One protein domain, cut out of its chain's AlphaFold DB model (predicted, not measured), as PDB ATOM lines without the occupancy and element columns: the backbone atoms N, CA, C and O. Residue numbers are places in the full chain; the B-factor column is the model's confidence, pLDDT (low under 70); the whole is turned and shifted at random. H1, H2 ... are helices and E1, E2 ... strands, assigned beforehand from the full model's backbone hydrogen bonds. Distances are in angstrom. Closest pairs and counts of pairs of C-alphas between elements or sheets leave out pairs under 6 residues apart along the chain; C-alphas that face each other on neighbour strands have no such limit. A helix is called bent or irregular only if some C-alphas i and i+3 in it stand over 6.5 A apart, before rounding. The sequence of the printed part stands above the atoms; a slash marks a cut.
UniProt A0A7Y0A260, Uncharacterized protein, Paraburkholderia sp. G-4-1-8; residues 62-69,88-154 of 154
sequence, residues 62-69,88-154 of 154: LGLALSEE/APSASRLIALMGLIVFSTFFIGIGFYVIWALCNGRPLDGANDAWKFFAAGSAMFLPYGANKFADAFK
ATOM      1  N   LEU A  62     163.193 141.987 270.587       71.25
ATOM      2  CA  LEU A  62     163.131 142.397 269.185       71.25
ATOM      3  C   LEU A  62     161.709 142.801 268.772       71.25
ATOM      4  O   LEU A  62     161.539 143.750 268.018       71.25
ATOM      5  N   GLY A  63     160.688 142.136 269.318       72.88
ATOM      6  CA  GLY A  63     159.287 142.475 269.075       72.88
ATOM      7  C   GLY A  63     158.909 143.854 269.615       72.88
ATOM      8  O   GLY A  63     158.195 144.576 268.934       72.88
ATOM      9  N   LEU A  64     159.457 144.243 270.773       68.81
ATOM     10  CA  LEU A  64     159.256 145.570 271.370       68.81
ATOM     11  C   LEU A  64     160.006 146.664 270.590       68.81
ATOM     12  O   LEU A  64     159.492 147.756 270.380       68.81
ATOM     13  N   ALA A  65     161.226 146.369 270.127       74.75
ATOM     14  CA  ALA A  65     162.005 147.296 269.302       74.75
ATOM     15  C   ALA A  65     161.372 147.517 267.914       74.75
ATOM     16  O   ALA A  65     161.463 148.605 267.339       74.75
ATOM     17  N   LEU A  66     160.721 146.481 267.376       74.81
ATOM     18  CA  LEU A  66     160.018 146.526 266.097       74.81
ATOM     19  C   LEU A  66     158.574 147.016 266.199       74.81
ATOM     20  O   LEU A  66     157.982 147.311 265.165       74.81
ATOM     21  N   SER A  67     157.984 147.098 267.385       70.69
ATOM     22  CA  SER A  67     156.629 147.612 267.537       70.69
ATOM     23  C   SER A  67     156.601 149.135 267.618       70.69
ATOM     24  O   SER A  67     157.483 149.763 268.203       70.69
ATOM     25  N   GLU A  68     155.580 149.728 267.018       64.19
ATOM     26  CA  GLU A  68     155.230 151.139 267.160       64.19
ATOM     27  C   GLU A  68     154.225 151.310 268.300       64.19
ATOM     28  O   GLU A  68     153.433 150.408 268.582       64.19
ATOM     29  N   GLU A  69     154.262 152.454 268.983       61.09
ATOM     30  CA  GLU A  69     153.203 152.828 269.921       61.09
ATOM     31  C   GLU A  69     151.922 153.010 269.105       61.09
ATOM     32  O   GLU A  69     151.870 153.845 268.202       61.09
ATOM     33  N   ALA A  88     151.714 148.184 268.628       67.69
ATOM     34  CA  ALA A  88     151.328 147.608 267.346       67.69
ATOM     35  C   ALA A  88     152.573 147.094 266.602       67.69
ATOM     36  O   ALA A  88     153.588 147.789 266.535       67.69
ATOM     37  N   PRO A  89     152.539 145.889 266.012       68.38
ATOM     38  CA  PRO A  89     153.652 145.399 265.203       68.38
ATOM     39  C   PRO A  89     153.857 146.283 263.956       68.38
ATOM     40  O   PRO A  89     152.946 146.412 263.140       68.38
ATOM     41  N   SER A  90     155.053 146.866 263.779       75.19
ATOM     42  CA  SER A  90     155.386 147.678 262.595       75.19
ATOM     43  C   SER A  90     156.071 146.837 261.520       75.19
ATOM     44  O   SER A  90     157.223 146.410 261.652       75.19
ATOM     45  N   ALA A  91     155.374 146.633 260.400       73.56
ATOM     46  CA  ALA A  91     155.937 145.971 259.220       73.56
ATOM     47  C   ALA A  91     157.100 146.774 258.600       73.56
ATOM     48  O   ALA A  91     158.019 146.189 258.030       73.56
ATOM     49  N   SER A  92     157.101 148.104 258.748       78.00
ATOM     50  CA  SER A  92     158.157 148.975 258.215       78.00
ATOM     51  C   SER A  92     159.494 148.742 258.922       78.00
ATOM     52  O   SER A  92     160.508 148.490 258.264       78.00
ATOM     53  N   ARG A  93     159.491 148.733 260.263       81.69
ATOM     54  CA  ARG A  93     160.697 148.468 261.067       81.69
ATOM     55  C   ARG A  93     161.241 147.060 260.820       81.69
ATOM     56  O   ARG A  93     162.455 146.870 260.769       81.69
ATOM     57  N   LEU A  94     160.354 146.084 260.609       79.62
ATOM     58  CA  LEU A  94     160.734 144.708 260.278       79.62
ATOM     59  C   LEU A  94     161.457 144.622 258.924       79.62
ATOM     60  O   LEU A  94     162.509 143.989 258.828       79.62
ATOM     61  N   ILE A  95     160.925 145.272 257.885       81.94
ATOM     62  CA  ILE A  95     161.555 145.301 256.555       81.94
ATOM     63  C   ILE A  95     162.903 146.032 256.612       81.94
ATOM     64  O   ILE A  95     163.868 145.576 255.997       81.94
ATOM     65  N   ALA A  96     163.012 147.111 257.394       82.50
ATOM     66  CA  ALA A  96     164.278 147.813 257.608       82.50
ATOM     67  C   ALA A  96     165.341 146.917 258.276       82.50
ATOM     68  O   ALA A  96     166.489 146.891 257.827       82.50
ATOM     69  N   LEU A  97     164.959 146.130 259.291       83.19
ATOM     70  CA  LEU A  97     165.842 145.142 259.923       83.19
ATOM     71  C   LEU A  97     166.319 144.090 258.908       83.19
ATOM     72  O   LEU A  97     167.511 143.793 258.841       83.19
ATOM     73  N   MET A  98     165.408 143.552 258.091       85.00
ATOM     74  CA  MET A  98     165.759 142.583 257.045       85.00
ATOM     75  C   MET A  98     166.719 143.179 256.012       85.00
ATOM     76  O   MET A  98     167.713 142.542 255.660       85.00
ATOM     77  N   GLY A  99     166.481 144.420 255.577       82.38
ATOM     78  CA  GLY A  99     167.385 145.134 254.676       82.38
ATOM     79  C   GLY A  99     168.785 145.296 255.271       82.38
ATOM     80  O   GLY A  99     169.778 145.026 254.596       82.38
ATOM     81  N   LEU A 100     168.876 145.652 256.555       85.69
ATOM     82  CA  LEU A 100     170.153 145.796 257.250       85.69
ATOM     83  C   LEU A 100     170.914 144.468 257.351       85.69
ATOM     84  O   LEU A 100     172.131 144.462 257.169       85.69
ATOM     85  N   ILE A 101     170.232 143.339 257.576       86.00
ATOM     86  CA  ILE A 101     170.864 142.005 257.598       86.00
ATOM     87  C   ILE A 101     171.452 141.655 256.228       86.00
ATOM     88  O   ILE A 101     172.599 141.202 256.140       86.00
ATOM     89  N   VAL A 102     170.695 141.896 255.154       84.75
ATOM     90  CA  VAL A 102     171.158 141.648 253.781       84.75
ATOM     91  C   VAL A 102     172.374 142.520 253.467       84.75
ATOM     92  O   VAL A 102     173.413 141.994 253.066       84.75
ATOM     93  N   PHE A 103     172.301 143.830 253.727       84.94
ATOM     94  CA  PHE A 103     173.428 144.741 253.502       84.94
ATOM     95  C   PHE A 103     174.657 144.387 254.338       84.94
ATOM     96  O   PHE A 103     175.773 144.394 253.818       84.94
ATOM     97  N   SER A 104     174.464 144.022 255.606       84.19
ATOM     98  CA  SER A 104     175.562 143.605 256.482       84.19
ATOM     99  C   SER A 104     176.257 142.358 255.934       84.19
ATOM    100  O   SER A 104     177.482 142.298 255.909       84.19
ATOM    101  N   THR A 105     175.493 141.391 255.418       85.12
ATOM    102  CA  THR A 105     176.044 140.158 254.832       85.12
ATOM    103  C   THR A 105     176.898 140.452 253.598       85.12
ATOM    104  O   THR A 105     178.018 139.951 253.492       85.12
ATOM    105  N   PHE A 106     176.414 141.310 252.693       84.81
ATOM    106  CA  PHE A 106     177.189 141.741 251.525       84.81
ATOM    107  C   PHE A 106     178.477 142.461 251.926       84.81
ATOM    108  O   PHE A 106     179.540 142.159 251.386       84.81
ATOM    109  N   PHE A 107     178.402 143.370 252.899       84.62
ATOM    110  CA  PHE A 107     179.564 144.120 253.365       84.62
ATOM    111  C   PHE A 107     180.641 143.204 253.962       84.62
ATOM    112  O   PHE A 107     181.818 143.333 253.628       84.62
ATOM    113  N   ILE A 108     180.237 142.227 254.781       87.38
ATOM    114  CA  ILE A 108     181.153 141.229 255.351       87.38
ATOM    115  C   ILE A 108     181.778 140.371 254.243       87.38
ATOM    116  O   ILE A 108     182.989 140.154 254.256       87.38
ATOM    117  N   GLY A 109     180.984 139.919 253.266       85.00
ATOM    118  CA  GLY A 109     181.471 139.113 252.142       85.00
ATOM    119  C   GLY A 109     182.499 139.846 251.277       85.00
ATOM    120  O   GLY A 109     183.564 139.299 250.984       85.00
ATOM    121  N   ILE A 110     182.224 141.105 250.923       85.88
ATOM    122  CA  ILE A 110     183.153 141.949 250.154       85.88
ATOM    123  C   ILE A 110     184.415 142.235 250.974       85.88
ATOM    124  O   ILE A 110     185.518 142.103 250.452       85.88
ATOM    125  N   GLY A 111     184.277 142.562 252.262       83.81
ATOM    126  CA  GLY A 111     185.416 142.786 253.155       83.81
ATOM    127  C   GLY A 111     186.345 141.570 253.230       83.81
ATOM    128  O   GLY A 111     187.560 141.711 253.083       83.81
ATOM    129  N   PHE A 112     185.781 140.367 253.361       85.19
ATOM    130  CA  PHE A 112     186.542 139.115 253.327       85.19
ATOM    131  C   PHE A 112     187.255 138.893 251.991       85.19
ATOM    132  O   PHE A 112     188.422 138.497 251.972       85.19
ATOM    133  N   TYR A 113     186.575 139.168 250.875       83.62
ATOM    134  CA  TYR A 113     187.169 139.059 249.544       83.62
ATOM    135  C   TYR A 113     188.333 140.037 249.351       83.62
ATOM    136  O   TYR A 113     189.373 139.641 248.832       83.62
ATOM    137  N   VAL A 114     188.199 141.285 249.808       84.25
ATOM    138  CA  VAL A 114     189.263 142.300 249.723       84.25
ATOM    139  C   VAL A 114     190.489 141.871 250.526       84.25
ATOM    140  O   VAL A 114     191.598 141.913 249.999       84.25
ATOM    141  N   ILE A 115     190.304 141.403 251.766       84.44
ATOM    142  CA  ILE A 115     191.415 140.906 252.596       84.44
ATOM    143  C   ILE A 115     192.108 139.728 251.901       84.44
ATOM    144  O   ILE A 115     193.338 139.693 251.815       84.44
ATOM    145  N   TRP A 116     191.336 138.788 251.349       83.81
ATOM    146  CA  TRP A 116     191.880 137.653 250.611       83.81
ATOM    147  C   TRP A 116     192.635 138.080 249.343       83.81
ATOM    148  O   TRP A 116     193.741 137.592 249.103       83.81
ATOM    149  N   ALA A 117     192.080 138.995 248.546       81.75
ATOM    150  CA  ALA A 117     192.694 139.486 247.313       81.75
ATOM    151  C   ALA A 117     194.012 140.220 247.598       81.75
ATOM    152  O   ALA A 117     195.008 139.949 246.926       81.75
ATOM    153  N   LEU A 118     194.045 141.046 248.652       82.38
ATOM    154  CA  LEU A 118     195.259 141.710 249.138       82.38
ATOM    155  C   LEU A 118     196.327 140.700 249.573       82.38
ATOM    156  O   LEU A 118     197.484 140.831 249.184       82.38
ATOM    157  N   CYS A 119     195.948 139.653 250.314       81.69
ATOM    158  CA  CYS A 119     196.890 138.616 250.749       81.69
ATOM    159  C   CYS A 119     197.468 137.791 249.584       81.69
ATOM    160  O   CYS A 119     198.562 137.244 249.708       81.69
ATOM    161  N   ASN A 120     196.740 137.681 248.468       79.56
ATOM    162  CA  ASN A 120     197.147 136.915 247.286       79.56
ATOM    163  C   ASN A 120     197.714 137.797 246.160       79.56
ATOM    164  O   ASN A 120     197.931 137.296 245.058       79.56
ATOM    165  N   GLY A 121     197.922 139.097 246.406       72.81
ATOM    166  CA  GLY A 121     198.445 140.035 245.408       72.81
ATOM    167  C   GLY A 121     197.559 140.184 244.167       72.81
ATOM    168  O   GLY A 121     198.064 140.519 243.097       72.81
ATOM    169  N   ARG A 122     196.253 139.896 244.273       76.56
ATOM    170  CA  ARG A 122     195.314 140.031 243.154       76.56
ATOM    171  C   ARG A 122     194.785 141.465 243.059       76.56
ATOM    172  O   ARG A 122     194.549 142.090 244.095       76.56
ATOM    173  N   PRO A 123     194.551 141.977 241.839       76.56
ATOM    174  CA  PRO A 123     193.933 143.285 241.659       76.56
ATOM    175  C   PRO A 123     192.523 143.309 242.265       76.56
ATOM    176  O   PRO A 123     191.785 142.324 242.205       76.56
ATOM    177  N   LEU A 124     192.141 144.455 242.830       75.88
ATOM    178  CA  LEU A 124     190.854 144.672 243.504       75.88
ATOM    179  C   LEU A 124     189.694 144.990 242.542       75.88
ATOM    180  O   LEU A 124     188.650 145.462 242.987       75.88
ATOM    181  N   ASP A 125     189.839 144.721 241.242       71.12
ATOM    182  CA  ASP A 125     188.816 145.043 240.232       71.12
ATOM    183  C   ASP A 125     187.447 144.435 240.570       71.12
ATOM    184  O   ASP A 125     186.424 145.114 240.496       71.12
ATOM    185  N   GLY A 126     187.427 143.195 241.073       68.50
ATOM    186  CA  GLY A 126     186.186 142.537 241.498       68.50
ATOM    187  C   GLY A 126     185.498 143.207 242.697       68.50
ATOM    188  O   GLY A 126     184.279 143.127 242.826       68.50
ATOM    189  N   ALA A 127     186.248 143.900 243.560       67.00
ATOM    190  CA  ALA A 127     185.676 144.669 244.667       67.00
ATOM    191  C   ALA A 127     185.132 146.028 244.200       67.00
ATOM    192  O   ALA A 127     184.168 146.533 244.773       67.00
ATOM    193  N   ASN A 128     185.707 146.603 243.142       71.31
ATOM    194  CA  ASN A 128     185.256 147.868 242.562       71.31
ATOM    195  C   ASN A 128     183.883 147.712 241.877       71.31
ATOM    196  O   ASN A 128     182.996 148.556 242.013       71.31
ATOM    197  N   ASP A 129     183.649 146.558 241.247       74.56
ATOM    198  CA  ASP A 129     182.349 146.201 240.670       74.56
ATOM    199  C   ASP A 129     181.236 146.002 241.711       74.56
ATOM    200  O   ASP A 129     180.054 146.114 241.374       74.56
ATOM    201  N   ALA A 130     181.577 145.793 242.989       72.94
ATOM    202  CA  ALA A 130     180.592 145.696 244.063       72.94
ATOM    203  C   ALA A 130     179.729 146.967 244.177       72.94
ATOM    204  O   ALA A 130     178.543 146.886 244.507       72.94
ATOM    205  N   TRP A 131     180.281 148.136 243.826       72.44
ATOM    206  CA  TRP A 131     179.549 149.407 243.818       72.44
ATOM    207  C   TRP A 131     178.326 149.385 242.891       72.44
ATOM    208  O   TRP A 131     177.293 149.976 243.210       72.44
ATOM    209  N   LYS A 132     178.388 148.638 241.781       77.44
ATOM    210  CA  LYS A 132     177.263 148.489 240.843       77.44
ATOM    211  C   LYS A 132     176.073 147.780 241.494       77.44
ATOM    212  O   LYS A 132     174.932 148.142 241.219       77.44
ATOM    213  N   PHE A 133     176.323 146.827 242.393       73.62
ATOM    214  CA  PHE A 133     175.266 146.145 243.143       73.62
ATOM    215  C   PHE A 133     174.617 147.067 244.178       73.62
ATOM    216  O   PHE A 133     173.394 147.062 244.314       73.62
ATOM    217  N   PHE A 134     175.402 147.914 244.851       76.19
ATOM    218  CA  PHE A 134     174.854 148.941 245.742       76.19
ATOM    219  C   PHE A 134     174.027 149.980 244.975       76.19
ATOM    220  O   PHE A 134     172.925 150.320 245.403       76.19
ATOM    221  N   ALA A 135     174.505 150.424 243.810       77.69
ATOM    222  CA  ALA A 135     173.777 151.343 242.941       77.69
ATOM    223  C   ALA A 135     172.447 150.735 242.453       77.69
ATOM    224  O   ALA A 135     171.398 151.364 242.591       77.69
ATOM    225  N   ALA A 136     172.461 149.492 241.970       76.81
ATOM    226  CA  ALA A 136     171.254 148.782 241.543       76.81
ATOM    227  C   ALA A 136     170.262 148.555 242.698       76.81
ATOM    228  O   ALA A 136     169.061 148.768 242.533       76.81
ATOM    229  N   GLY A 137     170.759 148.191 243.884       73.69
ATOM    230  CA  GLY A 137     169.941 148.066 245.091       73.69
ATOM    231  C   GLY A 137     169.287 149.395 245.474       73.69
ATOM    232  O   GLY A 137     168.081 149.443 245.691       73.69
ATOM    233  N   SER A 138     170.046 150.495 245.471       76.06
ATOM    234  CA  SER A 138     169.523 151.837 245.764       76.06
ATOM    235  C   SER A 138     168.458 152.296 244.757       76.06
ATOM    236  O   SER A 138     167.461 152.904 245.146       76.06
ATOM    237  N   ALA A 139     168.605 151.916 243.483       79.81
ATOM    238  CA  ALA A 139     167.638 152.218 242.434       79.81
ATOM    239  C   ALA A 139     166.282 151.524 242.664       79.81
ATOM    240  O   ALA A 139     165.243 152.097 242.339       79.81
ATOM    241  N   MET A 140     166.260 150.335 243.279       73.88
ATOM    242  CA  MET A 140     165.006 149.648 243.622       73.88
ATOM    243  C   MET A 140     164.216 150.348 244.737       73.88
ATOM    244  O   MET A 140     162.991 150.253 244.770       73.88
ATOM    245  N   PHE A 141     164.890 151.082 245.625       71.12
ATOM    246  CA  PHE A 141     164.241 151.851 246.694       71.12
ATOM    247  C   PHE A 141     163.878 153.285 246.275       71.12
ATOM    248  O   PHE A 141     163.123 153.956 246.978       71.12
ATOM    249  N   LEU A 142     164.357 153.742 245.114       76.06
ATOM    250  CA  LEU A 142     164.117 155.077 244.566       76.06
ATOM    251  C   LEU A 142     162.625 155.453 244.414       76.06
ATOM    252  O   LEU A 142     162.267 156.542 244.862       76.06
ATOM    253  N   PRO A 143     161.729 154.609 243.852       71.31
ATOM    254  CA  PRO A 143     160.321 154.988 243.680       71.31
ATOM    255  C   PRO A 143     159.577 155.174 245.013       71.31
ATOM    256  O   PRO A 143     158.672 155.999 245.105       71.31
ATOM    257  N   TYR A 144     159.976 154.455 246.066       64.25
ATOM    258  CA  TYR A 144     159.397 154.605 247.406       64.25
ATOM    259  C   TYR A 144     160.018 155.786 248.169       64.25
ATOM    260  O   TYR A 144     159.306 156.574 248.794       64.25
ATOM    261  N   GLY A 145     161.343 155.946 248.068       61.41
ATOM    262  CA  GLY A 145     162.073 157.064 248.658       61.41
ATOM    263  C   GLY A 145     161.618 158.412 248.099       61.41
ATOM    264  O   GLY A 145     161.357 159.323 248.876       61.41
ATOM    265  N   ALA A 146     161.439 158.529 246.781       66.69
ATOM    266  CA  ALA A 146     161.008 159.772 246.141       66.69
ATOM    267  C   ALA A 146     159.631 160.253 246.636       66.69
ATOM    268  O   ALA A 146     159.474 161.439 246.913       66.69
ATOM    269  N   ASN A 147     158.665 159.345 246.829       65.94
ATOM    270  CA  ASN A 147     157.349 159.701 247.373       65.94
ATOM    271  C   ASN A 147     157.427 160.162 248.838       65.94
ATOM    272  O   ASN A 147     156.803 161.153 249.203       65.94
ATOM    273  N   LYS A 148     158.240 159.499 249.669       60.66
ATOM    274  CA  LYS A 148     158.450 159.900 251.071       60.66
ATOM    275  C   LYS A 148     159.246 161.203 251.214       60.66
ATOM    276  O   LYS A 148     158.956 161.982 252.115       60.66
ATOM    277  N   PHE A 149     160.219 161.456 250.338       61.47
ATOM    278  CA  PHE A 149     160.952 162.724 250.297       61.47
ATOM    279  C   PHE A 149     160.060 163.874 249.818       61.47
ATOM    280  O   PHE A 149     160.128 164.957 250.388       61.47
ATOM    281  N   ALA A 150     159.191 163.645 248.830       60.56
ATOM    282  CA  ALA A 150     158.241 164.656 248.368       60.56
ATOM    283  C   ALA A 150     157.229 165.062 249.457       60.56
ATOM    284  O   ALA A 150     156.896 166.241 249.553       60.56
ATOM    285  N   ASP A 151     156.788 164.124 250.300       58.22
ATOM    286  CA  ASP A 151     155.923 164.419 251.453       58.22
ATOM    287  C   ASP A 151     156.664 165.119 252.608       58.22
ATOM    288  O   ASP A 151     156.035 165.831 253.379       58.22
ATOM    289  N   ALA A 152     157.988 164.958 252.731       58.06
ATOM    290  CA  ALA A 152     158.794 165.631 253.757       58.06
ATOM    291  C   ALA A 152     159.152 167.092 253.410       58.06
ATOM    292  O   ALA A 152     159.561 167.848 254.290       58.06
ATOM    293  N   PHE A 153     159.029 167.477 252.134       62.88
ATOM    294  CA  PHE A 153     159.225 168.849 251.644       62.88
ATOM    295  C   PHE A 153     157.903 169.577 251.335       62.88
ATOM    296  O   PHE A 153     157.925 170.659 250.743       62.88
ATOM    297  N   LYS A 154     156.769 168.983 251.714       52.56
ATOM    298  CA  LYS A 154     155.448 169.618 251.742       52.56
ATOM    299  C   LYS A 154     155.160 170.170 253.129       52.56
ATOM    300  O   LYS A 154     154.514 171.239 253.180       52.56
TER     301      LYS A 154
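This is residues 62 to 69 and 88 to 154 of the 154 residues of an uncharacterized protein of Paraburkholderia sp. G-4-1-8 (UniProt A0A7Y0A260). One long helix, H2, makes the straight side of a narrow, open V; beyond its end the chain turns back through the short H3 into H4, a bent helix whose first arm runs back beside H2 with few contacts and whose second arm turns away. At the other end of H2, on the side away from H4, sit the small H1 and E1, and residues 138 to 154 stick out free. The printed part has 75 residues, mostly helix, in the order H1, E1, H2, H3, H4. It is flat, spanning 52 by 31 by 15 A, and only just extended, close to loose, with a radius of gyration of the C-alphas of 17.4 A.

Find C-alpha 91 at (155.937, 145.971, 259.220); from there H2, residues 91 to 119, runs 42.5 A to C-alpha 119 at (196.890, 138.616, 250.749). H3 is residues 125 to 128, 5.1 A. H4, residues 130 to 152, was assigned as one helix by its hydrogen bonds but is bent: C-alphas 140 and 143 are 7.1 A apart. Its arms are H4a, residues 130 to 140, 16.1 A, and H4b, residues 143 to 152, 14.7 A, ending at C-alpha 152 at (158.794, 165.631, 253.757). Before H2 come H1, residues 62 to 66, 6.0 A, and E1, residues 67 to 69, 6.7 A.

H2, with residues 110 to 114 alone, only just touches H3, with 3 pairs of C-alphas within 8 A; the closest are those of Ile 110 and Ala 127, 6.6 A. H2 and H4a are close but not clearly touching, Ile 110 to Ala 130 being their closest C-alphas at 7.6 A, at a shallow tilt of 14 degrees, opposite ways. H4a and H4b stand at a steep tilt of 64 degrees; H2 and H4b are apart. H1 is close to H2 but not clearly touching, the closest C-alphas being those of Leu 66 and Arg 93, 5.4 A. E1 pairs with no named strand, but its residues 67 to 68 pair antiparallel with residues 88 to 89. Every O i to N i+4 pair is within hydrogen-bond range in H1, H2 and H4a, and 5 of 6 in H4b; H3 is too short for one.

Look to Asn 120 and Lys 154 for the C-alphas farthest apart, 53.2 A. Residues 70 to 87 are not printed, and C-alphas 69 and 88 are 6.1 A apart across that cut. The links printed whole are tight. Mean pLDDT of the printed part is 75.2; 18 residues are under 70, among them 144 to 154.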